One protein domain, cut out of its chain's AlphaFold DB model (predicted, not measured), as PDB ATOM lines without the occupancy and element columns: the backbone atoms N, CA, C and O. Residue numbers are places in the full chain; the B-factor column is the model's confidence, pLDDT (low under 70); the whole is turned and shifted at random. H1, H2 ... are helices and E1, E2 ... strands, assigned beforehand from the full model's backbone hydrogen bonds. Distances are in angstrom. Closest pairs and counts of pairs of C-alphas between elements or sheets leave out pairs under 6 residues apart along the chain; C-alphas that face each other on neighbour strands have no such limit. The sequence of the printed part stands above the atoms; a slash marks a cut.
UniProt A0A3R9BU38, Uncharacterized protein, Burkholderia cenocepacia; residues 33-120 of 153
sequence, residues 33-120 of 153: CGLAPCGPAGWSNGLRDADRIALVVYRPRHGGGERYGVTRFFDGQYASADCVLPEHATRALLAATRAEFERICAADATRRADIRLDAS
ATOM      1  N   CYS A  33     -61.196 -28.352  19.862       95.75
ATOM      2  CA  CYS A  33     -60.347 -27.204  20.173       95.75
ATOM      3  C   CYS A  33     -60.220 -26.185  19.021       95.75
ATOM      4  O   CYS A  33     -59.422 -25.253  19.121       95.75
ATOM      5  N   GLY A  34     -60.955 -26.357  17.916       95.81
ATOM      6  CA  GLY A  34     -60.916 -25.445  16.765       95.81
ATOM      7  C   GLY A  34     -59.582 -25.420  16.003       95.81
ATOM      8  O   GLY A  34     -59.232 -24.402  15.407       95.81
ATOM      9  N   LEU A  35     -58.812 -26.511  16.029       97.12
ATOM     10  CA  LEU A  35     -57.524 -26.624  15.342       97.12
ATOM     11  C   LEU A  35     -57.684 -27.210  13.934       97.12
ATOM     12  O   LEU A  35     -58.454 -28.142  13.705       97.12
ATOM     13  N   ALA A  36     -56.885 -26.710  12.994       96.69
ATOM     14  CA  ALA A  36     -56.832 -27.203  11.624       96.69
ATOM     15  C   ALA A  36     -55.665 -28.192  11.428       96.69
ATOM     16  O   ALA A  36     -54.609 -28.021  12.046       96.69
ATOM     17  N   PRO A  37     -55.806 -29.209  10.555       96.69
ATOM     18  CA  PRO A  37     -54.714 -30.122  10.226       96.69
ATOM     19  C   PRO A  37     -53.501 -29.383   9.648       96.69
ATOM     20  O   PRO A  37     -53.636 -28.561   8.745       96.69
ATOM     21  N   CYS A  38     -52.305 -29.713  10.130       94.00
ATOM     22  CA  CYS A  38     -51.035 -29.191   9.613       94.00
ATOM     23  C   CYS A  38     -50.015 -30.296   9.286       94.00
ATOM     24  O   CYS A  38     -48.839 -30.019   9.062       94.00
ATOM     25  N   GLY A  39     -50.454 -31.555   9.270       91.75
ATOM     26  CA  GLY A  39     -49.660 -32.728   8.916       91.75
ATOM     27  C   GLY A  39     -50.428 -34.028   9.180       91.75
ATOM     28  O   GLY A  39     -51.576 -33.973   9.616       91.75
ATOM     29  N   PRO A  40     -49.806 -35.202   8.964       89.62
ATOM     30  CA  PRO A  40     -50.476 -36.500   9.116       89.62
ATOM     31  C   PRO A  40     -50.995 -36.790  10.532       89.62
ATOM     32  O   PRO A  40     -51.956 -37.532  10.697       89.62
ATOM     33  N   ALA A  41     -50.346 -36.217  11.548       95.25
ATOM     34  CA  ALA A  41     -50.641 -36.459  12.958       95.25
ATOM     35  C   ALA A  41     -50.583 -35.173  13.801       95.25
ATOM     36  O   ALA A  41     -50.288 -35.228  14.994       95.25
ATOM     37  N   GLY A  42     -50.781 -34.009  13.170       97.00
ATOM     38  CA  GLY A  42     -50.625 -32.709  13.816       97.00
ATOM     39  C   GLY A  42     -51.689 -31.702  13.400       97.00
ATOM     40  O   GLY A  42     -52.089 -31.653  12.235       97.00
ATOM     41  N   TRP A  43     -52.101 -30.873  14.358       98.31
ATOM     42  CA  TRP A  43     -53.090 -29.811  14.203       98.31
ATOM     43  C   TRP A  43     -52.621 -28.538  14.899       98.31
ATOM     44  O   TRP A  43     -51.928 -28.586  15.915       98.31
ATOM     45  N   SER A  44     -53.008 -27.383  14.368       96.75
ATOM     46  CA  SER A  44     -52.725 -26.090  14.989       96.75
ATOM     47  C   SER A  44     -53.778 -25.055  14.622       96.75
ATOM     48  O   SER A  44     -54.528 -25.233  13.665       96.75
ATOM     49  N   ASN A  45     -53.798 -23.937  15.338       95.56
ATOM     50  CA  ASN A  45     -54.599 -22.774  14.954       95.56
ATOM     51  C   ASN A  45     -53.965 -21.943  13.819       95.56
ATOM     52  O   ASN A  45     -54.452 -20.862  13.505       95.56
ATOM     53  N   GLY A  46     -52.861 -22.409  13.219       91.38
ATOM     54  CA  GLY A  46     -52.146 -21.707  12.148       91.38
ATOM     55  C   GLY A  46     -51.377 -20.461  12.599       91.38
ATOM     56  O   GLY A  46     -50.649 -19.875  11.796       91.38
ATOM     57  N   LEU A  47     -51.488 -20.075  13.872       89.50
ATOM     58  CA  LEU A  47     -50.782 -18.935  14.438       89.50
ATOM     59  C   LEU A  47     -49.366 -19.334  14.859       89.50
ATOM     60  O   LEU A  47     -49.075 -20.479  15.222       89.50
ATOM     61  N   ARG A  48     -48.464 -18.359  14.801       80.94
ATOM     62  CA  ARG A  48     -47.109 -18.460  15.345       80.94
ATOM     63  C   ARG A  48     -47.007 -17.579  16.581       80.94
ATOM     64  O   ARG A  48     -47.778 -16.637  16.729       80.94
ATOM     65  N   ASP A  49     -46.044 -17.894  17.437       79.50
ATOM     66  CA  ASP A  49     -45.691 -17.084  18.602       79.50
ATOM     67  C   ASP A  49     -46.887 -16.810  19.514       79.50
ATOM     68  O   ASP A  49     -47.395 -17.769  20.093       79.50
ATOM     69  N   ALA A  50     -47.330 -15.550  19.606       74.19
ATOM     70  CA  ALA A  50     -48.173 -14.981  20.663       74.19
ATOM     71  C   ALA A  50     -49.395 -15.815  21.077       74.19
ATOM     72  O   ALA A  50     -49.728 -15.848  22.255       74.19
ATOM     73  N   ASP A  51     -50.008 -16.525  20.135       83.31
ATOM     74  CA  ASP A  51     -51.225 -17.299  20.380       83.31
ATOM     75  C   ASP A  51     -51.113 -18.730  19.849       83.31
ATOM     76  O   ASP A  51     -52.124 -19.376  19.577       83.31
ATOM     77  N   ARG A  52     -49.899 -19.252  19.628       92.25
ATOM     78  CA  ARG A  52     -49.740 -20.583  19.026       92.25
ATOM     79  C   ARG A  52     -50.362 -21.652  19.921       92.25
ATOM     80  O   ARG A  52     -49.964 -21.820  21.072       92.25
ATOM     81  N   ILE A  53     -51.259 -22.440  19.335       95.62
ATOM     82  CA  ILE A  53     -51.816 -23.658  19.927       95.62
ATOM     83  C   ILE A  53     -51.599 -24.790  18.933       95.62
ATOM     84  O   ILE A  53     -51.957 -24.668  17.758       95.62
ATOM     85  N   ALA A  54     -50.988 -25.883  19.385       97.12
ATOM     86  CA  ALA A  54     -50.751 -27.052  18.554       97.12
ATOM     87  C   ALA A  54     -50.929 -28.361  19.326       97.12
ATOM     88  O   ALA A  54     -50.587 -28.461  20.506       97.12
ATOM     89  N   LEU A  55     -51.418 -29.367  18.606       98.25
ATOM     90  CA  LEU A  55     -51.547 -30.752  19.028       98.25
ATOM     91  C   LEU A  55     -50.759 -31.630  18.056       98.25
ATOM     92  O   LEU A  55     -50.891 -31.488  16.842       98.25
ATOM     93  N   VAL A  56     -49.982 -32.571  18.578       97.75
ATOM     94  CA  VAL A  56     -49.386 -33.665  17.814       97.75
ATOM     95  C   VAL A  56     -49.682 -34.977  18.521       97.75
ATOM     96  O   VAL A  56     -49.573 -35.063  19.740       97.75
ATOM     97  N   VAL A  57     -50.043 -36.011  17.773       97.19
ATOM     98  CA  VAL A  57     -50.212 -37.354  18.328       97.19
ATOM     99  C   VAL A  57     -49.140 -38.283  17.797       97.19
ATOM    100  O   VAL A  57     -48.781 -38.242  16.623       97.19
ATOM    101  N   TYR A  58     -48.584 -39.119  18.664       93.12
ATOM    102  CA  TYR A  58     -47.536 -40.051  18.267       93.12
ATOM    103  C   TYR A  58     -47.423 -41.223  19.239       93.12
ATOM    104  O   TYR A  58     -47.928 -41.193  20.360       93.12
ATOM    105  N   ARG A  59     -46.725 -42.274  18.807       89.56
ATOM    106  CA  ARG A  59     -46.306 -43.379  19.675       89.56
ATOM    107  C   ARG A  59     -44.796 -43.267  19.876       89.56
ATOM    108  O   ARG A  59     -44.058 -43.384  18.896       89.56
ATOM    109  N   PRO A  60     -44.307 -42.969  21.091       84.25
ATOM    110  CA  PRO A  60     -42.882 -42.838  21.333       84.25
ATOM    111  C   PRO A  60     -42.179 -44.173  21.090       84.25
ATOM    112  O   PRO A  60     -42.699 -45.238  21.419       84.25
ATOM    113  N   ARG A  61     -40.953 -44.100  20.565       78.25
ATOM    114  CA  ARG A  61     -40.103 -45.280  20.346       78.25
ATOM    115  C   ARG A  61     -39.798 -46.030  21.648       78.25
ATOM    116  O   ARG A  61     -39.647 -47.245  21.631       78.25
ATOM    117  N   HIS A  62     -39.706 -45.302  22.760       74.81
ATOM    118  CA  HIS A  62     -39.402 -45.831  24.088       74.81
ATOM    119  C   HIS A  62     -40.475 -45.402  25.097       74.81
ATOM    120  O   HIS A  62     -40.946 -44.263  25.069       74.81
ATOM    121  N   GLY A  63     -40.831 -46.292  26.028       64.25
ATOM    122  CA  GLY A  63     -41.725 -45.968  27.145       64.25
ATOM    123  C   GLY A  63     -43.226 -46.124  26.884       64.25
ATOM    124  O   GLY A  63     -43.996 -45.516  27.621       64.25
ATOM    125  N   GLY A  64     -43.616 -46.916  25.876       75.19
ATOM    126  CA  GLY A  64     -44.960 -47.488  25.706       75.19
ATOM    127  C   GLY A  64     -46.127 -46.508  25.492       75.19
ATOM    128  O   GLY A  64     -46.126 -45.361  25.941       75.19
ATOM    129  N   GLY A  65     -47.180 -46.993  24.832       83.81
ATOM    130  CA  GLY A  65     -48.454 -46.282  24.689       83.81
ATOM    131  C   GLY A  65     -48.460 -45.138  23.674       83.81
ATOM    132  O   GLY A  65     -47.550 -44.983  22.862       83.81
ATOM    133  N   GLU A  66     -49.533 -44.360  23.708       90.50
ATOM    134  CA  GLU A  66     -49.785 -43.215  22.832       90.50
ATOM    135  C   GLU A  66     -49.481 -41.910  23.571       90.50
ATOM    136  O   GLU A  66     -49.455 -41.875  24.806       90.50
ATOM    137  N   ARG A  67     -49.196 -40.846  22.823       93.12
ATOM    138  CA  ARG A  67     -48.907 -39.519  23.359       93.12
ATOM    139  C   ARG A  67     -49.658 -38.461  22.585       93.12
ATOM    140  O   ARG A  67     -49.747 -38.525  21.360       93.12
ATOM    141  N   TYR A  68     -50.117 -37.475  23.338       96.44
ATOM    142  CA  TYR A  68     -50.749 -36.261  22.861       96.44
ATOM    143  C   TYR A  68     -49.838 -35.102  23.271       96.44
ATOM    144  O   TYR A  68     -49.900 -34.614  24.398       96.44
ATOM    145  N   GLY A  69     -48.927 -34.722  22.380       96.88
ATOM    146  CA  GLY A  69     -48.044 -33.580  22.561       96.88
ATOM    147  C   GLY A  69     -48.822 -32.286  22.362       96.88
ATOM    148  O   GLY A  69     -49.325 -32.020  21.271       96.88
ATOM    149  N   VAL A  70     -48.917 -31.477  23.409       97.56
ATOM    150  CA  VAL A  70     -49.597 -30.184  23.400       97.56
ATOM    151  C   VAL A  70     -48.556 -29.080  23.491       97.56
ATOM    152  O   VAL A  70     -47.655 -29.134  24.324       97.56
ATOM    153  N   THR A  71     -48.672 -28.066  22.639       96.56
ATOM    154  CA  THR A  71     -47.853 -26.850  22.694       96.56
ATOM    155  C   THR A  71     -48.751 -25.629  22.743       96.56
ATOM    156  O   THR A  71     -49.674 -25.505  21.936       96.56
ATOM    157  N   ARG A  72     -48.448 -24.715  23.663       95.31
ATOM    158  CA  ARG A  72     -49.141 -23.441  23.829       95.31
ATOM    159  C   ARG A  72     -48.172 -22.300  24.074       95.31
ATOM    160  O   ARG A  72     -47.072 -22.519  24.576       95.31
ATOM    161  N   PHE A  73     -48.591 -21.093  23.733       94.38
ATOM    162  CA  PHE A  73     -47.885 -19.873  24.086       94.38
ATOM    163  C   PHE A  73     -48.640 -19.128  25.185       94.38
ATOM    164  O   PHE A  73     -49.863 -19.010  25.134       94.38
ATOM    165  N   PHE A  74     -47.904 -18.655  26.181       92.06
ATOM    166  CA  PHE A  74     -48.415 -17.845  27.279       92.06
ATOM    167  C   PHE A  74     -47.399 -16.747  27.580       92.06
ATOM    168  O   PHE A  74     -46.223 -17.048  27.781       92.06
ATOM    169  N   ASP A  75     -47.840 -15.490  27.624       88.44
ATOM    170  CA  ASP A  75     -47.053 -14.355  28.131       88.44
ATOM    171  C   ASP A  75     -45.620 -14.258  27.566       88.44
ATOM    172  O   ASP A  75     -44.655 -13.999  28.286       88.44
ATOM    173  N   GLY A  76     -45.444 -14.498  26.264       88.88
ATOM    174  CA  GLY A  76     -44.126 -14.424  25.621       88.88
ATOM    175  C   GLY A  76     -43.328 -15.734  25.620       88.88
ATOM    176  O   GLY A  76     -42.207 -15.755  25.111       88.88
ATOM    177  N   GLN A  77     -43.861 -16.820  26.186       90.94
ATOM    178  CA  GLN A  77     -43.139 -18.078  26.368       90.94
ATOM    179  C   GLN A  77     -43.935 -19.293  25.888       90.94
ATOM    180  O   GLN A  77     -45.137 -19.420  26.117       90.94
ATOM    181  N   TYR A  78     -43.228 -20.238  25.268       92.00
ATOM    182  CA  TYR A  78     -43.786 -21.539  24.923       92.00
ATOM    183  C   TYR A  78     -43.843 -22.456  26.150       92.00
ATOM    184  O   TYR A  78     -42.878 -22.564  26.908       92.00
ATOM    185  N   ALA A  79     -44.957 -23.163  26.291       94.31
ATOM    186  CA  ALA A  79     -45.140 -24.280  27.201       94.31
ATOM    187  C   ALA A  79     -45.544 -25.513  26.386       94.31
ATOM    188  O   ALA A  79     -46.411 -25.445  25.512       94.31
ATOM    189  N   SER A  80     -44.902 -26.644  26.659       94.50
ATOM    190  CA  SER A  80     -45.178 -27.903  25.971       94.50
ATOM    191  C   SER A  80     -45.230 -29.060  26.953       94.50
ATOM    192  O   SER A  80     -44.433 -29.101  27.892       94.50
ATOM    193  N   ALA A  81     -46.121 -30.013  26.708       94.31
ATOM    194  CA  ALA A  81     -46.241 -31.218  27.511       94.31
ATOM    195  C   ALA A  81     -46.751 -32.394  26.679       94.31
ATOM    196  O   ALA A  81     -47.527 -32.209  25.745       94.31
ATOM    197  N   ASP A  82     -46.350 -33.601  27.071       93.56
ATOM    198  CA  ASP A  82     -46.863 -34.841  26.496       93.56
ATOM    199  C   ASP A  82     -47.893 -35.447  27.443       93.56
ATOM    200  O   ASP A  82     -47.529 -35.955  28.508       93.56
ATOM    201  N   CYS A  83     -49.162 -35.424  27.041       92.50
ATOM    202  CA  CYS A  83     -50.240 -36.067  27.778       92.50
ATOM    203  C   CYS A  83     -50.377 -37.544  27.378       92.50
ATOM    204  O   CYS A  83     -50.243 -37.902  26.203       92.50
ATOM    205  N   VAL A  84     -50.674 -38.409  28.348       90.94
ATOM    206  CA  VAL A  84     -51.030 -39.819  28.114       90.94
ATOM    207  C   VAL A  84     -52.529 -39.960  27.844       90.94
ATOM    208  O   VAL A  84     -52.923 -40.753  26.992       90.94
ATOM    209  N   LEU A  85     -53.356 -39.178  28.543       90.75
ATOM    210  CA  LEU A  85     -54.809 -39.207  28.399       90.75
ATOM    211  C   LEU A  85     -55.315 -38.138  27.418       90.75
ATOM    212  O   LEU A  85     -54.892 -36.978  27.515       90.75
ATOM    213  N   PRO A  86     -56.261 -38.480  26.525       93.44
ATOM    214  CA  PRO A  86     -56.832 -37.521  25.585       93.44
ATOM    215  C   PRO A  86     -57.569 -36.376  26.299       93.44
ATOM    216  O   PRO A  86     -57.425 -35.222  25.911       93.44
ATOM    217  N   GLU A  87     -58.259 -36.640  27.411       94.38
ATOM    218  CA  GLU A  87     -58.991 -35.616  28.173       94.38
ATOM    219  C   GLU A  87     -58.045 -34.607  28.840       94.38
ATOM    220  O   GLU A  87     -58.406 -33.456  29.094       94.38
ATOM    221  N   HIS A  88     -56.823 -35.036  29.171       94.75
ATOM    222  CA  HIS A  88     -55.787 -34.143  29.684       94.75
ATOM    223  C   HIS A  88     -55.253 -33.247  28.569       94.75
ATOM    224  O   HIS A  88     -55.080 -32.052  28.798       94.75
ATOM    225  N   ALA A  89     -55.082 -33.794  27.363       96.62
ATOM    226  CA  ALA A  89     -54.690 -33.019  26.195       96.62
ATOM    227  C   ALA A  89     -55.734 -31.947  25.850       96.62
ATOM    228  O   ALA A  89     -55.363 -30.788  25.687       96.62
ATOM    229  N   THR A  90     -57.029 -32.289  25.832       97.62
ATOM    230  CA  THR A  90     -58.116 -31.318  25.607       97.62
ATOM    231  C   THR A  90     -58.088 -30.198  26.649       97.62
ATOM    232  O   THR A  90     -58.072 -29.019  26.303       97.62
ATOM    233  N   ARG A  91     -57.996 -30.534  27.943       97.31
ATOM    234  CA  ARG A  91     -57.925 -29.515  29.005       97.31
ATOM    235  C   ARG A  91     -56.674 -28.644  28.901       97.31
ATOM    236  O   ARG A  91     -56.761 -27.434  29.085       97.31
ATOM    237  N   ALA A  92     -55.524 -29.228  28.571       97.06
ATOM    238  CA  ALA A  92     -54.289 -28.479  28.359       97.06
ATOM    239  C   ALA A  92     -54.403 -27.531  27.149       97.06
ATOM    240  O   ALA A  92     -53.972 -26.379  27.218       97.06
ATOM    241  N   LEU A  93     -55.050 -27.969  26.065       96.88
ATOM    242  CA  LEU A  93     -55.337 -27.138  24.894       96.88
ATOM    243  C   LEU A  93     -56.273 -25.967  25.208       96.88
ATOM    244  O   LEU A  93     -56.111 -24.915  24.599       96.88
ATOM    245  N   LEU A  94     -57.168 -26.107  26.189       95.81
ATOM    246  CA  LEU A  94     -58.148 -25.085  26.582       95.81
ATOM    247  C   LEU A  94     -57.737 -24.211  27.780       95.81
ATOM    248  O   LEU A  94     -58.401 -23.215  28.049       95.81
ATOM    249  N   ALA A  95     -56.639 -24.523  28.475       96.25
ATOM    250  CA  ALA A  95     -56.149 -23.767  29.634       96.25
ATOM    251  C   ALA A  95     -56.102 -22.234  29.408       96.25
ATOM    252  O   ALA A  95     -55.540 -21.741  28.432       96.25
ATOM    253  N   ALA A  96     -56.647 -21.433  30.311       92.94
ATOM    254  CA  ALA A  96     -56.621 -19.979  30.150       92.94
ATOM    255  C   ALA A  96     -55.246 -19.385  30.497       92.94
ATOM    256  O   ALA A  96     -54.876 -18.323  30.005       92.94
ATOM    257  N   THR A  97     -54.480 -20.072  31.350       94.44
ATOM    258  CA  THR A  97     -53.210 -19.574  31.889       94.44
ATOM    259  C   THR A  97     -52.125 -20.641  31.871       94.44
ATOM    260  O   THR A  97     -52.401 -21.844  31.914       94.44
ATOM    261  N   ARG A  98     -50.865 -20.199  31.914       94.50
ATOM    262  CA  ARG A  98     -49.718 -21.102  32.042       94.50
ATOM    263  C   ARG A  98     -49.766 -21.950  33.313       94.50
ATOM    264  O   ARG A  98     -49.506 -23.145  33.259       94.50
ATOM    265  N   ALA A  99     -50.124 -21.352  34.447       95.00
ATOM    266  CA  ALA A  99     -50.190 -22.068  35.720       95.00
ATOM    267  C   ALA A  99     -51.256 -23.179  35.700       95.00
ATOM    268  O   ALA A  99     -51.078 -24.240  36.297       95.00
ATOM    269  N   GLU A 100     -52.373 -22.949  35.006       96.06
ATOM    270  CA  GLU A 100     -53.382 -23.980  34.776       96.06
ATOM    271  C   GLU A 100     -52.855 -25.098  33.873       96.06
ATOM    272  O   GLU A 100     -52.978 -26.270  34.233       96.06
ATOM    273  N   PHE A 101     -52.217 -24.738  32.757       96.25
ATOM    274  CA  PHE A 101     -51.577 -25.690  31.851       96.25
ATOM    275  C   PHE A 101     -50.591 -26.598  32.600       96.25
ATOM    276  O   PHE A 101     -50.694 -27.823  32.537       96.25
ATOM    277  N   GLU A 102     -49.679 -26.012  33.375       93.94
ATOM    278  CA  GLU A 102     -48.671 -26.746  34.143       93.94
ATOM    279  C   GLU A 102     -49.301 -27.653  35.207       93.94
ATOM    280  O   GLU A 102     -48.866 -28.791  35.370       93.94
ATOM    281  N   ARG A 103     -50.371 -27.210  35.883       94.94
ATOM    282  CA  ARG A 103     -51.094 -28.033  36.867       94.94
ATOM    283  C   ARG A 103     -51.741 -29.262  36.227       94.94
ATOM    284  O   ARG A 103     -51.661 -30.352  36.793       94.94
ATOM    285  N   ILE A 104     -52.370 -29.097  35.060       93.38
ATOM    286  CA  ILE A 104     -52.960 -30.208  34.296       93.38
ATOM    287  C   ILE A 104     -51.863 -31.205  33.903       93.38
ATOM    288  O   ILE A 104     -52.013 -32.410  34.111       93.38
ATOM    289  N   CYS A 105     -50.736 -30.701  33.400       88.12
ATOM    290  CA  CYS A 105     -49.628 -31.533  32.942       88.12
ATOM    291  C   CYS A 105     -48.902 -32.242  34.096       88.12
ATOM    292  O   CYS A 105     -48.497 -33.393  33.951       88.12
ATOM    293  N   ALA A 106     -48.779 -31.603  35.262       87.75
ATOM    294  CA  ALA A 106     -48.200 -32.216  36.455       87.75
ATOM    295  C   ALA A 106     -49.048 -33.393  36.961       87.75
ATOM    296  O   ALA A 106     -48.501 -34.442  37.296       87.75
ATOM    297  N   ALA A 107     -50.380 -33.261  36.954       81.94
ATOM    298  CA  ALA A 107     -51.278 -34.359  37.317       81.94
ATOM    299  C   ALA A 107     -51.133 -35.562  36.366       81.94
ATOM    300  O   ALA A 107     -51.177 -36.714  36.804       81.94
ATOM    301  N   ASP A 108     -50.915 -35.306  35.073       81.19
ATOM    302  CA  ASP A 108     -50.631 -36.363  34.101       81.19
ATOM    303  C   ASP A 108     -49.252 -37.007  34.315       81.19
ATOM    304  O   ASP A 108     -49.111 -38.225  34.217       81.19
ATOM    305  N   ALA A 109     -48.240 -36.213  34.680       75.38
ATOM    306  CA  ALA A 109     -46.896 -36.704  34.964       75.38
ATOM    307  C   ALA A 109     -46.853 -37.647  36.178       75.38
ATOM    308  O   ALA A 109     -46.162 -38.667  36.122       75.38
ATOM    309  N   THR A 110     -47.619 -37.359  37.237       72.44
ATOM    310  CA  THR A 110     -47.763 -38.261  38.392       72.44
ATOM    311  C   THR A 110     -48.376 -39.591  37.967       72.44
ATOM    312  O   THR A 110     -47.786 -40.640  38.204       72.44
ATOM    313  N   ARG A 111     -49.481 -39.560  37.210       72.94
ATOM    314  CA  ARG A 111     -50.099 -40.785  36.681       72.94
ATOM    315  C   ARG A 111     -49.154 -41.554  35.760       72.94
ATOM    316  O   ARG A 111     -49.137 -42.778  35.767       72.94
ATOM    317  N   ARG A 112     -48.346 -40.861  34.958       69.81
ATOM    318  CA  ARG A 112     -47.316 -41.499  34.130       69.81
ATOM    319  C   ARG A 112     -46.276 -42.220  34.985       69.81
ATOM    320  O   ARG A 112     -45.803 -43.274  34.569       69.81
ATOM    321  N   ALA A 113     -45.881 -41.653  36.125       66.38
ATOM    322  CA  ALA A 113     -44.998 -42.331  37.065       66.38
ATOM    323  C   ALA A 113     -45.670 -43.588  37.636       66.38
ATOM    324  O   ALA A 113     -45.037 -44.639  37.630       66.38
ATOM    325  N   ASP A 114     -46.957 -43.522  37.983       65.06
ATOM    326  CA  ASP A 114     -47.724 -44.682  38.460       65.06
ATOM    327  C   ASP A 114     -47.825 -45.787  37.393       65.06
ATOM    328  O   ASP A 114     -47.508 -46.941  37.665       65.06
ATOM    329  N   ILE A 115     -48.160 -45.432  36.144       63.84
ATOM    330  CA  ILE A 115     -48.199 -46.377  35.011       63.84
ATOM    331  C   ILE A 115     -46.818 -46.994  34.767       63.84
ATOM    332  O   ILE A 115     -46.714 -48.170  34.438       63.84
ATOM    333  N   ARG A 116     -45.738 -46.215  34.901       59.59
ATOM    334  CA  ARG A 116     -44.370 -46.737  34.756       59.59
ATOM    335  C   ARG A 116     -43.992 -47.691  35.879       59.59
ATOM    336  O   ARG A 116     -43.271 -48.641  35.605       59.59
ATOM    337  N   LEU A 117     -44.430 -47.431  37.109       58.53
ATOM    338  CA  LEU A 117     -44.203 -48.326  38.241       58.53
ATOM    339  C   LEU A 117     -44.953 -49.647  38.042       58.53
ATOM    340  O   LEU A 117     -44.358 -50.702  38.233       58.53
ATOM    341  N   ASP A 118     -46.198 -49.596  37.563       55.94
ATOM    342  CA  ASP A 118     -46.998 -50.785  37.243       55.94
ATOM    343  C   ASP A 118     -46.401 -51.572  36.059       55.94
ATOM    344  O   ASP A 118     -46.165 -52.777  36.135       55.94
ATOM    345  N   ALA A 119     -45.992 -50.872  34.997       52.50
ATOM    346  CA  ALA A 119     -45.285 -51.470  33.865       52.50
ATOM    347  C   ALA A 119     -43.870 -51.975  34.215       52.50
ATOM    348  O   ALA A 119     -43.298 -52.744  33.451       52.50
ATOM    349  N   SER A 120     -43.288 -51.566  35.350       51.06
ATOM    350  CA  SER A 120     -42.012 -52.098  35.846       51.06
ATOM    351  C   SER A 120     -42.177 -53.423  36.603       51.06
ATOM    352  O   SER A 120     -41.166 -54.057  36.907       51.06
TER     353      SER A 120
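AT A GLANCE: This is residues 33 to 120 of the 153 residues of an uncharacterized protein of Burkholderia cenocepacia (UniProt A0A3R9BU38). A twisted antiparallel sheet of five strands is covered on one face by two helices, a helical hairpin with H1 and H2 side by side. H1 sits over E4 and H2 over E5, while E1 and E2 reach out beyond the helices; the long helix H2 runs on past the sheet with its last turns. The printed part has 88 residues, with the named elements in the order E1, E2, E3, E4, E5, H1, H2, and the sheet has the order E1 - E2 - E3 - E4 - E5. The class is mixed, helices and strands. The whole is compact, with a radius of gyration of the C-alphas of 13.2 A and spans of 40 by 30 by 19 A.

IN THESE COORDINATES: In the sheet, E4, residues 67 to 74, is the longest strand by residues and measures 22.0 A from first to last C-alpha. E5 is residues 77 to 83, 19.4 A, and E3 is residues 53 to 58, 17.0 A. E2 is residues 42 to 44, and E1 is residues 36 to 39, beginning at C-alpha 36 at (-56.832, -27.203, 11.624). H1 is residues 86 to 94, 12.5 A. H2, residues 98 to 119, is 30.7 A long and ends at C-alpha 119 at (-45.285, -51.470, 33.865).

HOW THE PARTS SIT: The five strands make a meander, each strand the antiparallel neighbour of the one before, with E1 and E5 as edge strands. The sheet is twisted, its C-alphas lying up to 4.2 A off the best plane. Between E3 and E4, N 56 and O 69 are 2.8 A apart, within hydrogen-bond range. So are N 70 and O 81 between E4 and E5, at 2.8 A, N 43 and O 55 between E2 and E3, at 2.8 A, and N 36 and O 44 between E1 and E2, at 2.9 A. H1 is on the sheet at a height of 8.7 A, over E4, and runs along the strands at 10 degrees to E4 on the local plane; the closest C-alphas of the two are those of Tyr 68 and Ala 89, 6.1 A apart. H2 is on the same face at a height of 8.0 A, over E5, at 26 degrees to E5 on the local plane; their closest C-alphas are those of Cys 83 and Asp 108, 6.3 A apart. H1 and H2 touch, with residues 100 to 108 of H2 alone, at a shallow tilt of 15 degrees, opposite ways; their closest C-alphas are those of Ala 92 and Phe 101, 5.2 A apart. In H1 and H2 every O i to N i+4 pair is within hydrogen-bond range. E1 and E4 are apart.

THE WHOLE: The two C-alphas farthest apart are those of Ala 50 and Ser 120, at 40.6 A. The printed part has no cut and no long link. The mean pLDDT of the printed part is 87.9; residue 63 and residues 112 to 120, of which 112 to 119 belong to H2, are under 70.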